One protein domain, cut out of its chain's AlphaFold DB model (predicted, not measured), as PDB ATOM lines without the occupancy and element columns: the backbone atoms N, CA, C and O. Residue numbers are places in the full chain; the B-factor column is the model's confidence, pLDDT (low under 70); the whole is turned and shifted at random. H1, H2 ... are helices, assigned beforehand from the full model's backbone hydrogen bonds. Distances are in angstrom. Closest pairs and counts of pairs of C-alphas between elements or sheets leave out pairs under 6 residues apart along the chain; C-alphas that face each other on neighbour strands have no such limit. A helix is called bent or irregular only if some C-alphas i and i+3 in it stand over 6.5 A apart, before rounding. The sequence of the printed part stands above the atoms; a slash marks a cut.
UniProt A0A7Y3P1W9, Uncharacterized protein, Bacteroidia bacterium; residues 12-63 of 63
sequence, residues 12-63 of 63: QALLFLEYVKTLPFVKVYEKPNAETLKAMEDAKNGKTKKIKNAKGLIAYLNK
ATOM      1  N   GLN A  12      11.709 -47.487 -17.784       92.44
ATOM      2  CA  GLN A  12      11.150 -48.028 -16.545       92.44
ATOM      3  C   GLN A  12      10.790 -46.910 -15.556       92.44
ATOM      4  O   GLN A  12       9.766 -46.978 -14.879       92.44
ATOM      5  N   ALA A  13      11.602 -45.856 -15.513       90.62
ATOM      6  CA  ALA A  13      11.353 -44.687 -14.679       90.62
ATOM      7  C   ALA A  13      10.147 -43.861 -15.168       90.62
ATOM      8  O   ALA A  13       9.392 -43.341 -14.347       90.62
ATOM      9  N   LEU A  14       9.910 -43.800 -16.484       91.12
ATOM     10  CA  LEU A  14       8.704 -43.193 -17.060       91.12
ATOM     11  C   LEU A  14       7.427 -43.941 -16.652       91.12
ATOM     12  O   LEU A  14       6.479 -43.306 -16.200       91.12
ATOM     13  N   LEU A  15       7.430 -45.276 -16.722       93.56
ATOM     14  CA  LEU A  15       6.298 -46.097 -16.265       93.56
ATOM     15  C   LEU A  15       6.017 -45.902 -14.768       93.56
ATOM     16  O   LEU A  15       4.867 -45.793 -14.345       93.56
ATOM     17  N   PHE A  16       7.073 -45.804 -13.955       92.31
ATOM     18  CA  PHE A  16       6.937 -45.481 -12.536       92.31
ATOM     19  C   PHE A  16       6.318 -44.093 -12.319       92.31
ATOM     20  O   PHE A  16       5.412 -43.953 -11.500       92.31
ATOM     21  N   LEU A  17       6.752 -43.076 -13.072       90.81
ATOM     22  CA  LEU A  17       6.178 -41.730 -13.009       90.81
ATOM     23  C   LEU A  17       4.689 -41.718 -13.387       90.81
ATOM     24  O   LEU A  17       3.905 -41.043 -12.721       90.81
ATOM     25  N   GLU A  18       4.293 -42.454 -14.427       91.81
ATOM     26  CA  GLU A  18       2.888 -42.585 -14.836       91.81
ATOM     27  C   GLU A  18       2.031 -43.202 -13.732       91.81
ATOM     28  O   GLU A  18       0.985 -42.652 -13.396       91.81
ATOM     29  N   TYR A  19       2.504 -44.280 -13.102       93.44
ATOM     30  CA  TYR A  19       1.819 -44.878 -11.959       93.44
ATOM     31  C   TYR A  19       1.699 -43.894 -10.789       93.44
ATOM     32  O   TYR A  19       0.613 -43.673 -10.257       93.44
ATOM     33  N   VAL A  20       2.804 -43.253 -10.409       91.62
ATOM     34  CA  VAL A  20       2.871 -42.324  -9.275       91.62
ATOM     35  C   VAL A  20       1.921 -41.131  -9.455       91.62
ATOM     36  O   VAL A  20       1.324 -40.680  -8.480       91.62
ATOM     37  N   LYS A  21       1.709 -40.666 -10.695       89.62
ATOM     38  CA  LYS A  21       0.735 -39.613 -11.040       89.62
ATOM     39  C   LYS A  21      -0.723 -39.988 -10.749       89.62
ATOM     40  O   LYS A  21      -1.545 -39.091 -10.602       89.62
ATOM     41  N   THR A  22      -1.054 -41.277 -10.659       94.88
ATOM     42  CA  THR A  22      -2.420 -41.737 -10.341       94.88
ATOM     43  C   THR A  22      -2.749 -41.675  -8.847       94.88
ATOM     44  O   THR A  22      -3.915 -41.763  -8.464       94.88
ATOM     45  N   LEU A  23      -1.738 -41.526  -7.987       93.81
ATOM     46  CA  LEU A  23      -1.905 -41.596  -6.541       93.81
ATOM     47  C   LEU A  23      -2.384 -40.243  -5.983       93.81
ATOM     48  O   LEU A  23      -1.734 -39.222  -6.212       93.81
ATOM     49  N   PRO A  24      -3.456 -40.208  -5.171       93.19
ATOM     50  CA  PRO A  24      -4.091 -38.957  -4.732       93.19
ATOM     51  C   PRO A  24      -3.231 -38.133  -3.764       93.19
ATOM     52  O   PRO A  24      -3.492 -36.954  -3.537       93.19
ATOM     53  N   PHE A  25      -2.209 -38.750  -3.173       89.88
ATOM     54  CA  PHE A  25      -1.289 -38.117  -2.231       89.88
ATOM     55  C   PHE A  25       0.011 -37.639  -2.887       89.88
ATOM     56  O   PHE A  25       0.891 -37.127  -2.193       89.88
ATOM     57  N   VAL A  26       0.164 -37.808  -4.205       89.25
ATOM     58  CA  VAL A  26       1.372 -37.389  -4.911       89.25
ATOM     59  C   VAL A  26       1.141 -36.077  -5.642       89.25
ATOM     60  O   VAL A  26       0.157 -35.883  -6.348       89.25
ATOM     61  N   LYS A  27       2.112 -35.176  -5.503       84.44
ATOM     62  CA  LYS A  27       2.193 -33.941  -6.268       84.44
ATOM     63  C   LYS A  27       3.458 -33.960  -7.112       84.44
ATOM     64  O   LYS A  27       4.563 -34.031  -6.575       84.44
ATOM     65  N   VAL A  28       3.296 -33.898  -8.431       81.88
ATOM     66  CA  VAL A  28       4.427 -33.774  -9.353       81.88
ATOM     67  C   VAL A  28       4.867 -32.317  -9.383       81.88
ATOM     68  O   VAL A  28       4.076 -31.422  -9.676       81.88
ATOM     69  N   TYR A  29       6.134 -32.086  -9.055       77.88
ATOM     70  CA  TYR A  29       6.760 -30.775  -9.153       77.88
ATOM     71  C   TYR A  29       7.539 -30.709 -10.458       77.88
ATOM     72  O   TYR A  29       8.690 -31.138 -10.534       77.88
ATOM     73  N   GLU A  30       6.900 -30.183 -11.495       74.94
ATOM     74  CA  GLU A  30       7.597 -29.878 -12.737       74.94
ATOM     75  C   GLU A  30       8.456 -28.635 -12.518       74.94
ATOM     76  O   GLU A  30       7.977 -27.588 -12.071       74.94
ATOM     77  N   LYS A  31       9.759 -28.758 -12.787       79.12
ATOM     78  CA  LYS A  31      10.620 -27.580 -12.820       79.12
ATOM     79  C   LYS A  31      10.187 -26.721 -14.010       79.12
ATOM     80  O   LYS A  31       9.994 -27.274 -15.094       79.12
ATOM     81  N   PRO A  32      10.073 -25.393 -13.845       81.81
ATOM     82  CA  PRO A  32       9.845 -24.519 -14.981       81.81
ATOM     83  C   PRO A  32      10.961 -24.716 -16.010       81.81
ATOM     84  O   PRO A  32      12.123 -24.927 -15.647       81.81
ATOM     85  N   ASN A  33      10.613 -24.649 -17.293       83.25
ATOM     86  CA  ASN A  33      11.611 -24.693 -18.355       83.25
ATOM     87  C   ASN A  33      12.545 -23.464 -18.273       83.25
ATOM     88  O   ASN A  33      12.263 -22.488 -17.571       83.25
ATOM     89  N   ALA A  34      13.674 -23.506 -18.986       87.62
ATOM     90  CA  ALA A  34      14.681 -22.442 -18.929       87.62
ATOM     91  C   ALA A  34      14.112 -21.053 -19.279       87.62
ATOM     92  O   ALA A  34      14.500 -20.052 -18.676       87.62
ATOM     93  N   GLU A  35      13.160 -20.995 -20.212       89.00
ATOM     94  CA  GLU A  35      12.480 -19.762 -20.607       89.00
ATOM     95  C   GLU A  35      11.629 -19.188 -19.467       89.00
ATOM     96  O   GLU A  35      11.713 -17.999 -19.158       89.00
ATOM     97  N   THR A  36      10.880 -20.042 -18.771       87.81
ATOM     98  CA  THR A  36      10.041 -19.639 -17.638       87.81
ATOM     99  C   THR A  36      10.898 -19.206 -16.452       87.81
ATOM    100  O   THR A  36      10.600 -18.196 -15.820       87.81
ATOM    101  N   LEU A  37      12.003 -19.909 -16.175       91.75
ATOM    102  CA  LEU A  37      12.969 -19.495 -15.151       91.75
ATOM    103  C   LEU A  37      13.536 -18.103 -15.448       91.75
ATOM    104  O   LEU A  37      13.589 -17.255 -14.557       91.75
ATOM    105  N   LYS A  38      13.898 -17.841 -16.708       92.12
ATOM    106  CA  LYS A  38      14.370 -16.523 -17.143       92.12
ATOM    107  C   LYS A  38      13.293 -15.450 -16.964       92.12
ATOM    108  O   LYS A  38      13.586 -14.396 -16.409       92.12
ATOM    109  N   ALA A  39      12.050 -15.729 -17.359       91.19
ATOM    110  CA  ALA A  39      10.932 -14.801 -17.181       91.19
ATOM    111  C   ALA A  39      10.661 -14.485 -15.696       91.19
ATOM    112  O   ALA A  39      10.395 -13.335 -15.346       91.19
ATOM    113  N   MET A  40      10.779 -15.480 -14.809       91.75
ATOM    114  CA  MET A  40      10.666 -15.283 -13.359       91.75
ATOM    115  C   MET A  40      11.784 -14.388 -12.808       91.75
ATOM    116  O   MET A  40      11.515 -13.511 -11.986       91.75
ATOM    117  N   GLU A  41      13.026 -14.576 -13.258       93.94
ATOM    118  CA  GLU A  41      14.156 -13.722 -12.871       93.94
ATOM    119  C   GLU A  41      14.013 -12.293 -13.412       93.94
ATOM    120  O   GLU A  41      14.211 -11.327 -12.675       93.94
ATOM    121  N   ASP A  42      13.594 -12.120 -14.665       92.69
ATOM    122  CA  ASP A  42      13.327 -10.797 -15.236       92.69
ATOM    123  C   ASP A  42      12.199 -10.070 -14.479       92.69
ATOM    124  O   ASP A  42      12.281  -8.857 -14.257       92.69
ATOM    125  N   ALA A  43      11.192 -10.804 -13.991       91.94
ATOM    126  CA  ALA A  43      10.148 -10.259 -13.130       91.94
ATOM    127  C   ALA A  43      10.668  -9.787 -11.769       91.94
ATOM    128  O   ALA A  43      10.354  -8.663 -11.367       91.94
ATOM    129  N   LYS A  44      11.496 -10.592 -11.087       91.44
ATOM    130  CA  LYS A  44      12.143 -10.195  -9.821       91.44
ATOM    131  C   LYS A  44      13.027  -8.961  -9.992       91.44
ATOM    132  O   LYS A  44      12.999  -8.068  -9.154       91.44
ATOM    133  N   ASN A  45      13.756  -8.891 -11.103       94.19
ATOM    134  CA  ASN A  45      14.657  -7.785 -11.429       94.19
ATOM    135  C   ASN A  45      13.929  -6.531 -11.946       94.19
ATOM    136  O   ASN A  45      14.573  -5.566 -12.352       94.19
ATOM    137  N   GLY A  46      12.592  -6.524 -11.962       89.81
ATOM    138  CA  GLY A  46      11.809  -5.352 -12.346       89.81
ATOM    139  C   GLY A  46      11.814  -5.046 -13.844       89.81
ATOM    140  O   GLY A  46      11.330  -3.988 -14.237       89.81
ATOM    141  N   LYS A  47      12.264  -5.972 -14.703       90.06
ATOM    142  CA  LYS A  47      12.174  -5.848 -16.171       90.06
ATOM    143  C   LYS A  47      10.763  -6.137 -16.700       90.06
ATOM    144  O   LYS A  47      10.576  -6.560 -17.837       90.06
ATOM    145  N   THR A  48       9.754  -5.929 -15.862       89.75
ATOM    146  CA  THR A  48       8.341  -6.120 -16.185       89.75
ATOM    147  C   THR A  48       7.659  -4.784 -16.405       89.75
ATOM    148  O   THR A  48       7.999  -3.762 -15.807       89.75
ATOM    149  N   LYS A  49       6.642  -4.786 -17.266       89.06
ATOM    150  CA  LYS A  49       5.827  -3.603 -17.513       89.06
ATOM    151  C   LYS A  49       4.662  -3.571 -16.533       89.06
ATOM    152  O   LYS A  49       3.768  -4.410 -16.590       89.06
ATOM    153  N   LYS A  50       4.650  -2.575 -15.649       89.94
ATOM    154  CA  LYS A  50       3.512  -2.339 -14.755       89.94
ATOM    155  C   LYS A  50       2.384  -1.666 -15.528       89.94
ATOM    156  O   LYS A  50       2.582  -0.619 -16.144       89.94
ATOM    157  N   ILE A  51       1.192  -2.245 -15.459       91.81
ATOM    158  CA  ILE A  51      -0.023  -1.670 -16.030       91.81
ATOM    159  C   ILE A  51      -1.017  -1.440 -14.895       91.81
ATOM    160  O   ILE A  51      -1.205  -2.294 -14.037       91.81
ATOM    161  N   LYS A  52      -1.614  -0.245 -14.865       90.69
ATOM    162  CA  LYS A  52      -2.353   0.269 -13.702       90.69
ATOM    163  C   LYS A  52      -3.697  -0.418 -13.455       90.69
ATOM    164  O   LYS A  52      -4.202  -0.359 -12.342       90.69
ATOM    165  N   ASN A  53      -4.312  -0.995 -14.484       93.44
ATOM    166  CA  ASN A  53      -5.641  -1.593 -14.388       93.44
ATOM    167  C   ASN A  53      -5.843  -2.706 -15.426       93.44
ATOM    168  O   ASN A  53      -5.116  -2.799 -16.417       93.44
ATOM    169  N   ALA A  54      -6.866  -3.532 -15.200       93.12
ATOM    170  CA  ALA A  54      -7.184  -4.674 -16.055       93.12
ATOM    171  C   ALA A  54      -7.526  -4.261 -17.499       93.12
ATOM    172  O   ALA A  54      -7.060  -4.897 -18.441       93.12
ATOM    173  N   LYS A  55      -8.263  -3.156 -17.694       94.19
ATOM    174  CA  LYS A  55      -8.619  -2.651 -19.034       94.19
ATOM    175  C   LYS A  55      -7.374  -2.322 -19.867       94.19
ATOM    176  O   LYS A  55      -7.295  -2.695 -21.033       94.19
ATOM    177  N   GLY A  56      -6.392  -1.657 -19.261       92.50
ATOM    178  CA  GLY A  56      -5.117  -1.340 -19.900       92.50
ATOM    179  C   GLY A  56      -4.257  -2.575 -20.161       92.50
ATOM    180  O   GLY A  56      -3.534  -2.602 -21.151       92.50
ATOM    181  N   LEU A  57      -4.342  -3.598 -19.303       93.94
ATOM    182  CA  LEU A  57      -3.607  -4.850 -19.486       93.94
ATOM    183  C   LEU A  57      -4.129  -5.611 -20.705       93.94
ATOM    184  O   LEU A  57      -3.345  -5.980 -21.572       93.94
ATOM    185  N   ILE A  58      -5.449  -5.775 -20.809       95.06
ATOM    186  CA  ILE A  58      -6.085  -6.472 -21.934       95.06
ATOM    187  C   ILE A  58      -5.762  -5.764 -23.258       95.06
ATOM    188  O   ILE A  58      -5.387  -6.414 -24.229       95.06
ATOM    189  N   ALA A  59      -5.815  -4.429 -23.289       93.94
ATOM    190  CA  ALA A  59      -5.447  -3.655 -24.476       93.94
ATOM    191  C   ALA A  59      -3.960  -3.782 -24.866       93.94
ATOM    192  O   ALA A  59      -3.621  -3.606 -26.032       93.94
ATOM    193  N   TYR A  60      -3.066  -4.051 -23.908       92.50
ATOM    194  CA  TYR A  60      -1.644  -4.284 -24.173       92.50
ATOM    195  C   TYR A  60      -1.369  -5.702 -24.688       92.50
ATOM    196  O   TYR A  60      -0.497  -5.860 -25.532       92.50
ATOM    197  N   LEU A  61      -2.094  -6.705 -24.184       92.75
ATOM    198  CA  LEU A  61      -1.923  -8.112 -24.564       92.75
ATOM    199  C   LEU A  61      -2.578  -8.466 -25.907       92.75
ATOM    200  O   LEU A  61      -2.108  -9.373 -26.577       92.75
ATOM    201  N   ASN A  62      -3.647  -7.762 -26.289       91.56
ATOM    202  CA  ASN A  62      -4.362  -7.980 -27.554       91.56
ATOM    203  C   ASN A  62      -3.774  -7.194 -28.744       91.56
ATOM    204  O   ASN A  62      -4.405  -7.139 -29.799       91.56
ATOM    205  N   LYS A  63      -2.636  -6.518 -28.555       69.88
ATOM    206  CA  LYS A  63      -1.877  -5.878 -29.638       69.88
ATOM    207  C   LYS A  63      -0.966  -6.886 -30.312       69.88
ATOM    208  O   LYS A  63      -0.802  -6.739 -31.539       69.88
TER     209      LYS A  63
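What this domain is: This is residues 12 to 63 of the 63 residues of an uncharacterized protein of Bacteroidia bacterium (UniProt A0A7Y3P1W9). Three short helices are strung one after another along an open, sprawling chain, with H1 at one end, H2 between and H3 at the other end, and no helix packs on another. The printed part makes a wide, shallow arc with no core: H2 lies at its bottom, and the links from H1 to H2 and from H2 to H3 make its two arms. The printed part has 52 residues with three named helices, in the order H1, H2, H3, and no named strand; its class is all helix. It is extended, with a radius of gyration of the C-alphas of 18.3 A, and its C-alphas span 48 by 23 by 21 A.

Where its parts are: H1 is residues 12 to 21, from C-alpha 12 at (11.150, -48.028, -16.545) to C-alpha 21 at (0.735, -39.613, -11.040), 14.5 A from first to last C-alpha. Residues 22 to 33 hold no named element. H2, the longest helix with 11 residues, is residues 34 to 44; it begins with C-alpha 34 at (14.681, -22.442, -18.929) and is 15.5 A long. H3 is residues 54 to 61, 10.6 A from first to last C-alpha, and ends with C-alpha 61 at (-1.923, -8.112, -24.564).

How they stand to each other: H1 touches no helix: it is apart from H2 and from H3, with no C-alpha of either within 8 A. H2 and H3 are also apart by that distance. The y values of the helix centres are -43.862 for H1, -15.720 for H2 and -4.505 for H3. Residues 21 to 27 stand free, with no C-alpha 8 or more residues apart along the chain within 10 A. Residues 33 to 38, of which 34 to 38 belong to H2, and residues 41 to 46, of which 41 to 44 belong to H2, stand free too. In H1, H2 and H3 every O i to N i+4 pair is within hydrogen-bond range. No helix is bent or irregular.

The domain as a whole: The outline is a rod, and the two C-alphas farthest apart, those of Gln 12 and Lys 52, are 50.2 A apart. The radius of gyration is 1.86 times the 9.9 A of a compact globule of 52 residues. The first and last printed C-alphas, of Gln 12 and Lys 63, are 46.0 A apart, and Lys 63 is the chain's last residue. The printed part has no cut. The link from H1 to H2, 12 residues, is long, and the link from H2 to H3, 9 residues, is short. The mean pLDDT of the printed part is 89.8, and residue 63 is the one printed residue under 70.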